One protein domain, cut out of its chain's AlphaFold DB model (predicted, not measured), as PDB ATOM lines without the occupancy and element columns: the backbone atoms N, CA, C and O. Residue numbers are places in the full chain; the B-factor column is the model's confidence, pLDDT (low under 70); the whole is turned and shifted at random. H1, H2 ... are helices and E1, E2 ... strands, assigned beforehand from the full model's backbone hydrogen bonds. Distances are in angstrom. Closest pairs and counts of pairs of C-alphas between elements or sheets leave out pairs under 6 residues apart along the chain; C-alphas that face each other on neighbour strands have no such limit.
ATOM      1  N   ILE A   9     242.700 183.414 283.815       84.00
ATOM      2  CA  ILE A   9     241.756 182.626 284.607       84.00
ATOM      3  C   ILE A   9     242.338 182.452 286.010       84.00
ATOM      4  O   ILE A   9     243.386 181.832 286.185       84.00
ATOM      5  N   VAL A  10     241.635 182.965 287.012       80.00
ATOM      6  CA  VAL A  10     241.988 182.849 288.428       80.00
ATOM      7  C   VAL A  10     240.997 181.918 289.111       80.00
ATOM      8  O   VAL A  10     239.791 182.071 288.947       80.00
ATOM      9  N   LYS A  11     241.480 180.962 289.907       80.19
ATOM     10  CA  LYS A  11     240.618 180.094 290.722       80.19
ATOM     11  C   LYS A  11     240.610 180.579 292.171       80.19
ATOM     12  O   LYS A  11     241.656 180.588 292.811       80.19
ATOM     13  N   LYS A  12     239.440 180.951 292.697       76.88
ATOM     14  CA  LYS A  12     239.219 181.283 294.118       76.88
ATOM     15  C   LYS A  12     237.972 180.559 294.617       76.88
ATOM     16  O   LYS A  12     236.961 180.547 293.925       76.88
ATOM     17  N   ASN A  13     238.039 179.954 295.804       72.19
ATOM     18  CA  ASN A  13     236.908 179.267 296.449       72.19
ATOM     19  C   ASN A  13     236.127 178.341 295.496       72.19
ATOM     20  O   ASN A  13     234.903 178.406 295.422       72.19
ATOM     21  N   TRP A  14     236.848 177.505 294.738       70.81
ATOM     22  CA  TRP A  14     236.282 176.545 293.775       70.81
ATOM     23  C   TRP A  14     235.568 177.157 292.559       70.81
ATOM     24  O   TRP A  14     234.992 176.428 291.755       70.81
ATOM     25  N   LYS A  15     235.645 178.478 292.379       63.69
ATOM     26  CA  LYS A  15     235.117 179.203 291.221       63.69
ATOM     27  C   LYS A  15     236.262 179.759 290.375       63.69
ATOM     28  O   LYS A  15     237.295 180.173 290.903       63.69
ATOM     29  N   SER A  16     236.080 179.741 289.058       75.12
ATOM     30  CA  SER A  16     236.998 180.355 288.096       75.12
ATOM     31  C   SER A  16     236.493 181.745 287.727       75.12
ATOM     32  O   SER A  16     235.316 181.911 287.422       75.12
ATOM     33  N   TYR A  17     237.395 182.717 287.712       70.88
ATOM     34  CA  TYR A  17     237.138 184.110 287.376       70.88
ATOM     35  C   TYR A  17     238.051 184.517 286.227       70.88
ATOM     36  O   TYR A  17     239.214 184.119 286.193       70.88
ATOM     37  N   ILE A  18     237.541 185.316 285.297       76.81
ATOM     38  CA  ILE A  18     238.359 185.958 284.270       76.81
ATOM     39  C   ILE A  18     238.761 187.325 284.818       76.81
ATOM     40  O   ILE A  18     237.905 188.176 285.036       76.81
ATOM     41  N   MET A  19     240.055 187.515 285.058       78.12
ATOM     42  CA  MET A  19     240.625 188.735 285.633       78.12
ATOM     43  C   MET A  19     241.627 189.362 284.667       78.12
ATOM     44  O   MET A  19     242.287 188.651 283.912       78.12
ATOM     45  N   MET A  20     241.790 190.681 284.738       87.25
ATOM     46  CA  MET A  20     242.836 191.410 284.016       87.25
ATOM     47  C   MET A  20     243.945 191.782 284.999       87.25
ATOM     48  O   MET A  20     243.976 192.889 285.539       87.25
ATOM     49  N   ILE A  21     244.808 190.811 285.313       87.38
ATOM     50  CA  ILE A  21     245.784 190.928 286.411       87.38
ATOM     51  C   ILE A  21     246.764 192.073 286.153       87.38
ATOM     52  O   ILE A  21     247.003 192.883 287.044       87.38
ATOM     53  N   GLU A  22     247.317 192.150 284.944       91.81
ATOM     54  CA  GLU A  22     248.313 193.172 284.626       91.81
ATOM     55  C   GLU A  22     247.695 194.572 284.570       91.81
ATOM     56  O   GLU A  22     248.254 195.505 285.137       91.81
ATOM     57  N   ALA A  23     246.487 194.703 284.010       91.25
ATOM     58  CA  ALA A  23     245.738 195.956 284.083       91.25
ATOM     59  C   ALA A  23     245.488 196.384 285.523       91.25
ATOM     60  O   ALA A  23     245.703 197.536 285.865       91.25
ATOM     61  N   THR A  24     245.081 195.452 286.385       92.75
ATOM     62  CA  THR A  24     244.838 195.751 287.798       92.75
ATOM     63  C   THR A  24     246.095 196.308 288.458       92.75
ATOM     64  O   THR A  24     246.007 197.339 289.111       92.75
ATOM     65  N   LYS A  25     247.272 195.704 288.242       94.62
ATOM     66  CA  LYS A  25     248.536 196.242 288.775       94.62
ATOM     67  C   LYS A  25     248.807 197.669 288.297       94.62
ATOM     68  O   LYS A  25     249.180 198.498 289.116       94.62
ATOM     69  N   GLN A  26     248.579 197.947 287.014       94.19
ATOM     70  CA  GLN A  26     248.743 199.287 286.442       94.19
ATOM     71  C   GLN A  26     247.760 200.288 287.068       94.19
ATOM     72  O   GLN A  26     248.143 201.398 287.414       94.19
ATOM     73  N   LEU A  27     246.506 199.887 287.302       95.81
ATOM     74  CA  LEU A  27     245.519 200.734 287.980       95.81
ATOM     75  C   LEU A  27     245.867 200.995 289.453       95.81
ATOM     76  O   LEU A  27     245.536 202.066 289.965       95.81
ATOM     77  N   LYS A  28     246.559 200.064 290.131       96.94
ATOM     78  CA  LYS A  28     247.021 200.261 291.517       96.94
ATOM     79  C   LYS A  28     248.037 201.395 291.666       96.94
ATOM     80  O   LYS A  28     248.225 201.871 292.782       96.94
ATOM     81  N   GLU A  29     248.651 201.857 290.576       95.75
ATOM     82  CA  GLU A  29     249.495 203.060 290.576       95.75
ATOM     83  C   GLU A  29     248.675 204.349 290.764       95.75
ATOM     84  O   GLU A  29     249.209 205.350 291.234       95.75
ATOM     85  N   ILE A  30     247.378 204.318 290.432       96.38
ATOM     86  CA  ILE A  30     246.442 205.443 290.580       96.38
ATOM     87  C   ILE A  30     245.595 205.279 291.841       96.38
ATOM     88  O   ILE A  30     245.404 206.233 292.588       96.38
ATOM     89  N   SER A  31     245.074 204.074 292.083       97.25
ATOM     90  CA  SER A  31     244.222 203.793 293.236       97.25
ATOM     91  C   SER A  31     244.456 202.394 293.779       97.25
ATOM     92  O   SER A  31     244.244 201.395 293.090       97.25
ATOM     93  N   ALA A  32     244.780 202.306 295.069       97.62
ATOM     94  CA  ALA A  32     244.910 201.030 295.769       97.62
ATOM     95  C   ALA A  32     243.609 200.194 295.748       97.62
ATOM     96  O   ALA A  32     243.656 198.973 295.913       97.62
ATOM     97  N   LEU A  33     242.460 200.828 295.498       97.56
ATOM     98  CA  LEU A  33     241.134 200.207 295.459       97.56
ATOM     99  C   LEU A  33     240.723 199.750 294.052       97.56
ATOM    100  O   LEU A  33     239.760 199.000 293.923       97.56
ATOM    101  N   ALA A  34     241.444 200.160 293.004       97.31
ATOM    102  CA  ALA A  34     241.030 199.914 291.627       97.31
ATOM    103  C   ALA A  34     241.258 198.468 291.173       97.31
ATOM    104  O   ALA A  34     242.338 197.909 291.360       97.31
ATOM    105  N   GLU A  35     240.260 197.874 290.530       95.12
ATOM    106  CA  GLU A  35     240.301 196.521 289.981       95.12
ATOM    107  C   GLU A  35     239.814 196.538 288.531       95.12
ATOM    108  O   GLU A  35     238.710 196.996 288.235       95.12
ATOM    109  N   ALA A  36     240.622 196.017 287.605       94.12
ATOM    110  CA  ALA A  36     240.288 196.064 286.185       94.12
ATOM    111  C   ALA A  36     239.277 194.972 285.801       94.12
ATOM    112  O   ALA A  36     239.425 193.794 286.164       94.12
ATOM    113  N   ARG A  37     238.276 195.346 285.002       90.75
ATOM    114  CA  ARG A  37     237.313 194.442 284.357       90.75
ATOM    115  C   ARG A  37     237.188 194.822 282.888       90.75
ATOM    116  O   ARG A  37     237.158 196.001 282.572       90.75
ATOM    117  N   GLN A  38     237.094 193.848 281.985       87.00
ATOM    118  CA  GLN A  38     236.834 194.174 280.582       87.00
ATOM    119  C   GLN A  38     235.340 194.423 280.376       87.00
ATOM    120  O   GLN A  38     234.531 193.597 280.796       87.00
ATOM    121  N   SER A  39     234.997 195.488 279.659       87.06
ATOM    122  CA  SER A  39     233.637 195.769 279.194       87.06
ATOM    123  C   SER A  39     233.636 196.300 277.755       87.06
ATOM    124  O   SER A  39     234.683 196.524 277.145       87.06
ATOM    125  N   SER A  40     232.445 196.452 277.180       83.12
ATOM    126  CA  SER A  40     232.221 197.219 275.950       83.12
ATOM    127  C   SER A  40     232.023 198.717 276.203       83.12
ATOM    128  O   SER A  40     232.152 199.499 275.265       83.12
ATOM    129  N   SER A  41     231.697 199.098 277.437       82.56
ATOM    130  CA  SER A  41     231.526 200.469 277.932       82.56
ATOM    131  C   SER A  41     232.727 200.879 278.786       82.56
ATOM    132  O   SER A  41     233.332 200.040 279.451       82.56
ATOM    133  N   GLN A  42     233.063 202.170 278.770       88.19
ATOM    134  CA  GLN A  42     233.988 202.760 279.735       88.19
ATOM    135  C   GLN A  42     233.159 203.352 280.874       88.19
ATOM    136  O   GLN A  42     232.495 204.368 280.696       88.19
ATOM    137  N   GLU A  43     233.155 202.676 282.014       94.19
ATOM    138  CA  GLU A  43     232.409 203.087 283.202       94.19
ATOM    139  C   GLU A  43     233.143 202.638 284.468       94.19
ATOM    140  O   GLU A  43     234.112 201.870 284.423       94.19
ATOM    141  N   PHE A  44     232.682 203.126 285.611       97.62
ATOM    142  CA  PHE A  44     233.239 202.801 286.913       97.62
ATOM    143  C   PHE A  44     232.118 202.331 287.822       97.62
ATOM    144  O   PHE A  44     231.065 202.958 287.857       97.62
ATOM    145  N   LEU A  45     232.346 201.263 288.581       97.62
ATOM    146  CA  LEU A  45     231.451 200.862 289.662       97.62
ATOM    147  C   LEU A  45     232.184 201.018 290.987       97.62
ATOM    148  O   LEU A  45     233.196 200.364 291.230       97.62
ATOM    149  N   VAL A  46     231.673 201.902 291.836       98.19
ATOM    150  CA  VAL A  46     232.217 202.147 293.170       98.19
ATOM    151  C   VAL A  46     231.400 201.356 294.176       98.19
ATOM    152  O   VAL A  46     230.180 201.493 294.228       98.19
ATOM    153  N   THR A  47     232.075 200.533 294.972       97.56
ATOM    154  CA  THR A  47     231.476 199.759 296.066       97.56
ATOM    155  C   THR A  47     232.070 200.198 297.402       97.56
ATOM    156  O   THR A  47     233.014 200.990 297.455       97.56
ATOM    157  N   GLN A  48     231.582 199.619 298.499       97.69
ATOM    158  CA  GLN A  48     232.109 199.867 299.845       97.69
ATOM    159  C   GLN A  48     233.555 199.393 300.067       97.69
ATOM    160  O   GLN A  48     234.126 199.681 301.116       97.69
ATOM    161  N   THR A  49     234.146 198.641 299.130       96.69
ATOM    162  CA  THR A  49     235.513 198.113 299.297       96.69
ATOM    163  C   THR A  49     236.424 198.254 298.083       96.69
ATOM    164  O   THR A  49     237.624 198.025 298.208       96.69
ATOM    165  N   GLU A  50     235.891 198.554 296.899       96.88
ATOM    166  CA  GLU A  50     236.680 198.596 295.664       96.88
ATOM    167  C   GLU A  50     236.108 199.573 294.632       96.88
ATOM    168  O   GLU A  50     234.946 199.981 294.701       96.88
ATOM    169  N   ILE A  51     236.945 199.918 293.651       98.25
ATOM    170  CA  ILE A  51     236.560 200.650 292.442       98.25
ATOM    171  C   ILE A  51     236.762 199.698 291.264       98.25
ATOM    172  O   ILE A  51     237.893 199.405 290.875       98.25
ATOM    173  N   LEU A  52     235.681 199.197 290.677       96.44
ATOM    174  CA  LEU A  52     235.771 198.417 289.450       96.44
ATOM    175  C   LEU A  52     235.904 199.369 288.265       96.44
ATOM    176  O   LEU A  52     235.027 200.194 288.018       96.44
ATOM    177  N   VAL A  53     237.007 199.240 287.535       96.81
ATOM    178  CA  VAL A  53     237.294 200.035 286.339       96.81
ATOM    179  C   VAL A  53     236.996 199.176 285.124       96.81
ATOM    180  O   VAL A  53     237.710 198.202 284.851       96.81
ATOM    181  N   PHE A  54     235.933 199.522 284.404       94.38
ATOM    182  CA  PHE A  54     235.564 198.830 283.182       94.38
ATOM    183  C   PHE A  54     236.366 199.400 282.017       94.38
ATOM    184  O   PHE A  54     236.109 200.493 281.521       94.38
ATOM    185  N   VAL A  55     237.383 198.645 281.614       91.88
ATOM    186  CA  VAL A  55     238.273 198.992 280.509       91.88
ATOM    187  C   VAL A  55     237.748 198.382 279.221       91.88
ATOM    188  O   VAL A  55     237.266 197.241 279.202       91.88
ATOM    189  N   ASP A  56     237.847 199.127 278.129       89.56
ATOM    190  CA  ASP A  56     237.311 198.662 276.859       89.56
ATOM    191  C   ASP A  56     238.183 197.569 276.199       89.56
ATOM    192  O   ASP A  56     239.204 197.103 276.722       89.56
ATOM    193  N   LYS A  57     237.793 197.132 274.996       88.12
ATOM    194  CA  LYS A  57     238.535 196.119 274.222       88.12
ATOM    195  C   LYS A  57     239.966 196.530 273.850       88.12
ATOM    196  O   LYS A  57     240.781 195.654 273.566       88.12
ATOM    197  N   ASN A  58     240.253 197.829 273.827       88.44
ATOM    198  CA  ASN A  58     241.574 198.390 273.572       88.44
ATOM    199  C   ASN A  58     242.357 198.616 274.873       88.44
ATOM    200  O   ASN A  58     243.536 198.958 274.798       88.44
ATOM    201  N   GLY A  59     241.732 198.391 276.034       88.62
ATOM    202  CA  GLY A  59     242.300 198.633 277.354       88.62
ATOM    203  C   GLY A  59     242.210 200.095 277.773       88.62
ATOM    204  O   GLY A  59     242.974 200.519 278.634       88.62
ATOM    205  N   GLU A  60     241.345 200.882 277.139       91.44
ATOM    206  CA  GLU A  60     241.211 202.312 277.400       91.44
ATOM    207  C   GLU A  60     240.151 202.582 278.473       91.44
ATOM    208  O   GLU A  60     239.156 201.861 278.592       91.44
ATOM    209  N   PHE A  61     240.414 203.616 279.273       93.50
ATOM    210  CA  PHE A  61     239.510 204.186 280.271       93.50
ATOM    211  C   PHE A  61     239.890 205.647 280.566       93.50
ATOM    212  O   PHE A  61     241.030 206.077 280.309       93.50
ATOM    213  N   ASP A  62     238.959 206.395 281.158       95.12
ATOM    214  CA  ASP A  62     239.196 207.767 281.608       95.12
ATOM    215  C   ASP A  62     239.985 207.786 282.931       95.12
ATOM    216  O   ASP A  62     239.486 207.488 284.016       95.12
ATOM    217  N   GLU A  63     241.263 208.143 282.834       95.62
ATOM    218  CA  GLU A  63     242.162 208.217 283.987       95.62
ATOM    219  C   GLU A  63     241.788 209.349 284.950       95.62
ATOM    220  O   GLU A  63     241.993 209.230 286.157       95.62
ATOM    221  N   GLU A  64     241.247 210.448 284.430       96.50
ATOM    222  CA  GLU A  64     240.887 211.610 285.237       96.50
ATOM    223  C   GLU A  64     239.645 211.317 286.075       96.50
ATOM    224  O   GLU A  64     239.592 211.722 287.235       96.50
ATOM    225  N   ILE A  65     238.684 210.562 285.530       97.44
ATOM    226  CA  ILE A  65     237.552 210.051 286.313       97.44
ATOM    227  C   ILE A  65     238.052 209.113 287.414       97.44
ATOM    228  O   ILE A  65     237.664 209.292 288.565       97.44
ATOM    229  N   LEU A  66     238.960 208.172 287.117       97.88
ATOM    230  CA  LEU A  66     239.499 207.276 288.149       97.88
ATOM    231  C   LEU A  66     240.187 208.040 289.287       97.88
ATOM    232  O   LEU A  66     239.964 207.723 290.455       97.88
ATOM    233  N   LYS A  67     241.008 209.046 288.960       98.06
ATOM    234  CA  LYS A  67     241.656 209.906 289.963       98.06
ATOM    235  C   LYS A  67     240.622 210.628 290.817       98.06
ATOM    236  O   LYS A  67     240.702 210.575 292.038       98.06
ATOM    237  N   LEU A  68     239.608 211.218 290.187       98.00
ATOM    238  CA  LEU A  68     238.566 211.943 290.904       98.00
ATOM    239  C   LEU A  68     237.742 211.024 291.822       98.00
ATOM    240  O   LEU A  68     237.430 211.417 292.945       98.00
ATOM    241  N   ILE A  69     237.431 209.800 291.378       98.50
ATOM    242  CA  ILE A  69     236.784 208.785 292.222       98.50
ATOM    243  C   ILE A  69     237.689 208.425 293.397       98.50
ATOM    244  O   ILE A  69     237.218 208.395 294.527       98.50
ATOM    245  N   ASN A  70     238.972 208.153 293.149       98.31
ATOM    246  CA  ASN A  70     239.920 207.780 294.194       98.31
ATOM    247  C   ASN A  70     240.036 208.865 295.272       98.31
ATOM    248  O   ASN A  70     239.951 208.563 296.460       98.31
ATOM    249  N   ASP A  71     240.177 210.120 294.853       98.38
ATOM    250  CA  ASP A  71     240.362 211.253 295.760       98.38
ATOM    251  C   ASP A  71     239.110 211.536 296.607       98.38
ATOM    252  O   ASP A  71     239.213 212.105 297.692       98.38
ATOM    253  N   ASN A  72     237.933 211.093 296.149       98.50
ATOM    254  CA  ASN A  72     236.642 211.295 296.815       98.50
ATOM    255  C   ASN A  72     235.962 209.979 297.219       98.50
ATOM    256  O   ASN A  72     234.751 209.951 297.456       98.50
ATOM    257  N   TYR A  73     236.725 208.885 297.301       98.50
ATOM    258  CA  TYR A  73     236.180 207.533 297.429       98.50
ATOM    259  C   TYR A  73     235.225 207.393 298.617       98.50
ATOM    260  O   TYR A  73     234.110 206.907 298.457       98.50
ATOM    261  N   GLU A  74     235.625 207.886 299.790       98.25
ATOM    262  CA  GLU A  74     234.829 207.789 301.019       98.25
ATOM    263  C   GLU A  74     233.473 208.503 300.896       98.25
ATOM    264  O   GLU A  74     232.451 208.003 301.369       98.25
ATOM    265  N   ILE A  75     233.442 209.660 300.225       98.44
ATOM    266  CA  ILE A  75     232.209 210.425 299.996       98.44
ATOM    267  C   ILE A  75     231.281 209.650 299.056       98.44
ATOM    268  O   ILE A  75     230.095 209.494 299.350       98.44
ATOM    269  N   ILE A  76     231.826 209.121 297.959       98.56
ATOM    270  CA  ILE A  76     231.070 208.375 296.948       98.56
ATOM    271  C   ILE A  76     230.549 207.049 297.519       98.56
ATOM    272  O   ILE A  76     229.375 206.719 297.349       98.56
ATOM    273  N   ALA A  77     231.384 206.301 298.241       98.12
ATOM    274  CA  ALA A  77     230.987 205.057 298.892       98.12
ATOM    275  C   ALA A  77     229.887 205.307 299.935       98.12
ATOM    276  O   ALA A  77     228.889 204.582 299.977       98.12
ATOM    277  N   LYS A  78     230.003 206.383 300.728       98.12
ATOM    278  CA  LYS A  78     228.957 206.789 301.674       98.12
ATOM    279  C   LYS A  78     227.652 207.157 300.964       98.12
ATOM    280  O   LYS A  78     226.595 206.735 301.429       98.12
ATOM    281  N   TYR A  79     227.706 207.893 299.853       98.00
ATOM    282  CA  TYR A  79     226.523 208.181 299.035       98.00
ATOM    283  C   TYR A  79     225.843 206.886 298.575       98.00
ATOM    284  O   TYR A  79     224.647 206.701 298.813       98.00
ATOM    285  N   ALA A  80     226.612 205.962 297.988       97.31
ATOM    286  CA  ALA A  80     226.097 204.691 297.488       97.31
ATOM    287  C   ALA A  80     225.405 203.889 298.598       97.31
ATOM    288  O   ALA A  80     224.316 203.364 298.396       97.31
ATOM    289  N   LYS A  81     225.988 203.870 299.799       97.00
ATOM    290  CA  LYS A  81     225.416 203.204 300.973       97.00
ATOM    291  C   LYS A  81     224.084 203.798 301.436       97.00
ATOM    292  O   LYS A  81     223.229 203.073 301.932       97.00
ATOM    293  N   ILE A  82     223.918 205.117 301.337       95.38
ATOM    294  CA  ILE A  82     222.700 205.794 301.801       95.38
ATOM    295  C   ILE A  82     221.577 205.661 300.766       95.38
ATOM    296  O   ILE A  82     220.425 205.452 301.143       95.38
ATOM    297  N   PHE A  83     221.896 205.794 299.474       94.25
ATOM    298  CA  PHE A  83     220.887 205.980 298.424       94.25
ATOM    299  C   PHE A  83     220.696 204.802 297.477       94.25
ATOM    300  O   PHE A  83     219.716 204.801 296.731       94.25
ATOM    301  N   ASN A  84     221.568 203.794 297.519       91.88
ATOM    302  CA  ASN A  84     221.429 202.589 296.716       91.88
ATOM    303  C   ASN A  84     221.312 201.353 297.614       91.88
ATOM    304  O   ASN A  84     222.168 201.089 298.451       91.88
ATOM    305  N   TYR A  85     220.268 200.553 297.393       89.56
ATOM    306  CA  TYR A  85     220.048 199.293 298.105       89.56
ATOM    307  C   TYR A  85     221.221 198.308 297.971       89.56
ATOM    308  O   TYR A  85     221.488 197.540 298.890       89.56
ATOM    309  N   LEU A  86     221.915 198.322 296.831       94.25
ATOM    310  CA  LEU A  86     223.084 197.475 296.585       94.25
ATOM    311  C   LEU A  86     224.384 198.058 297.170       94.25
ATOM    312  O   LEU A  86     225.425 197.419 297.068       94.25
ATOM    313  N   GLU A  87     224.330 199.249 297.778       96.81
ATOM    314  CA  GLU A  87     225.481 199.978 298.330       96.81
ATOM    315  C   GLU A  87     226.620 200.213 297.315       96.81
ATOM    316  O   GLU A  87     227.794 200.336 297.678       96.81
ATOM    317  N   GLU A  88     226.270 200.293 296.031       97.06
ATOM    318  CA  GLU A  88     227.188 200.516 294.915       97.06
ATOM    319  C   GLU A  88     226.658 201.605 293.971       97.06
ATOM    320  O   GLU A  88     225.469 201.924 293.983       97.06
ATOM    321  N   ILE A  89     227.523 202.208 293.156       97.06
ATOM    322  CA  ILE A  89     227.109 203.232 292.191       97.06
ATOM    323  C   ILE A  89     227.942 203.207 290.912       97.06
ATOM    324  O   ILE A  89     229.169 203.096 290.957       97.06
ATOM    325  N   TYR A  90     227.255 203.349 289.776       96.31
ATOM    326  CA  TYR A  90     227.885 203.522 288.473       96.31
ATOM    327  C   TYR A  90     228.210 204.993 288.209       96.31
ATOM    328  O   TYR A  90     227.371 205.878 288.369       96.31
ATOM    329  N   ILE A  91     229.435 205.244 287.762       96.69
ATOM    330  CA  ILE A  91     229.937 206.563 287.397       96.69
ATOM    331  C   ILE A  91     230.429 206.503 285.958       96.69
ATOM    332  O   ILE A  91     231.259 205.668 285.602       96.69
ATOM    333  N   ILE A  92     229.893 207.404 285.141       92.31
ATOM    334  CA  ILE A  92     230.163 207.475 283.700       92.31
ATOM    335  C   ILE A  92     230.914 208.767 283.365       92.31
ATOM    336  O   ILE A  92     231.749 208.784 282.466       92.31
ATOM    337  N   ASP A  93     230.665 209.841 284.116       94.62
ATOM    338  CA  ASP A  93     231.271 211.144 283.879       94.62
ATOM    339  C   ASP A  93     231.560 211.913 285.181       94.62
ATOM    340  O   ASP A  93     231.151 211.539 286.284       94.62
TER     341      ASP A  93
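Overview. This is residues 9 to 93 of the 176 residues of an uncharacterized protein of Streptococcus agalactiae (UniProt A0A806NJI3). A four-stranded sheet has helices H1 and H2 over one face, while H3 caps one end of strands E4 and E6. The hairpin E1-E2 reaches away from this body, and its residues 11 to 16 stick out. The 85 printed residues hold three named helices and six named strands in the order E1 E2 H1 E3 E4 E5 H2 H3 E6, a mixed class. The larger sheet, E3 E5 E4 E6, is mixed; the whole is compact, with a radius of gyration of the C-alphas of 12.9 A and spans of 34 by 30 by 23 A.

Along the chain. Find C-alpha 9 at (241.756, 182.626, 284.607), where E1, residues 9 to 12, begins. Then come E2, 15 to 19, H1, 21 to 27, E3, 34 to 38 and 13.1 A long, E4, 43 to 46, and E5, 51 to 55. H2, 63 to 71, spans 12.3 A and H3, 73 to 83, 15.4 A; E6, 89 to 91, ends at (229.937, 206.563, 287.397).

Arrangement. Look at N 35 and O 51, 2.8 A, for parallel E3 and E5; at N 52 and O 45, 2.8 A, for the antiparallel hairpin E4-E5; and at N 91 and O 44, 2.8 A, for antiparallel E4 and E6. H1 and H2 are on the same face, making two layers, helices over a sheet, at heights of 7.6 A and 9.6 A. The closest C-alphas of H1 and E3, Thr 24 and Ala 36, are 4.8 A apart. H2 runs along E5, at 0 degrees on the local plane. H3 only grazes the sheet; its Ala 80 and Ile 89 of E6 have the closest C-alphas, 5.6 A. E5, H2 H3 and E6 form a split strand-helix-strand unit, two same-way strands with E4 between them, its crossover left-handed. In antiparallel hairpin E1-E2, N 10 and O 17 are 2.8 A apart. Every O i to N i+4 pair is within hydrogen-bond range in H1, H2 and H3.

Size, cuts and confidence. The farthest C-alphas, Trp 14 and Glu 64, are 36.4 A apart. The printed part has no cut, no link is long, and residue 15 is under pLDDT 70.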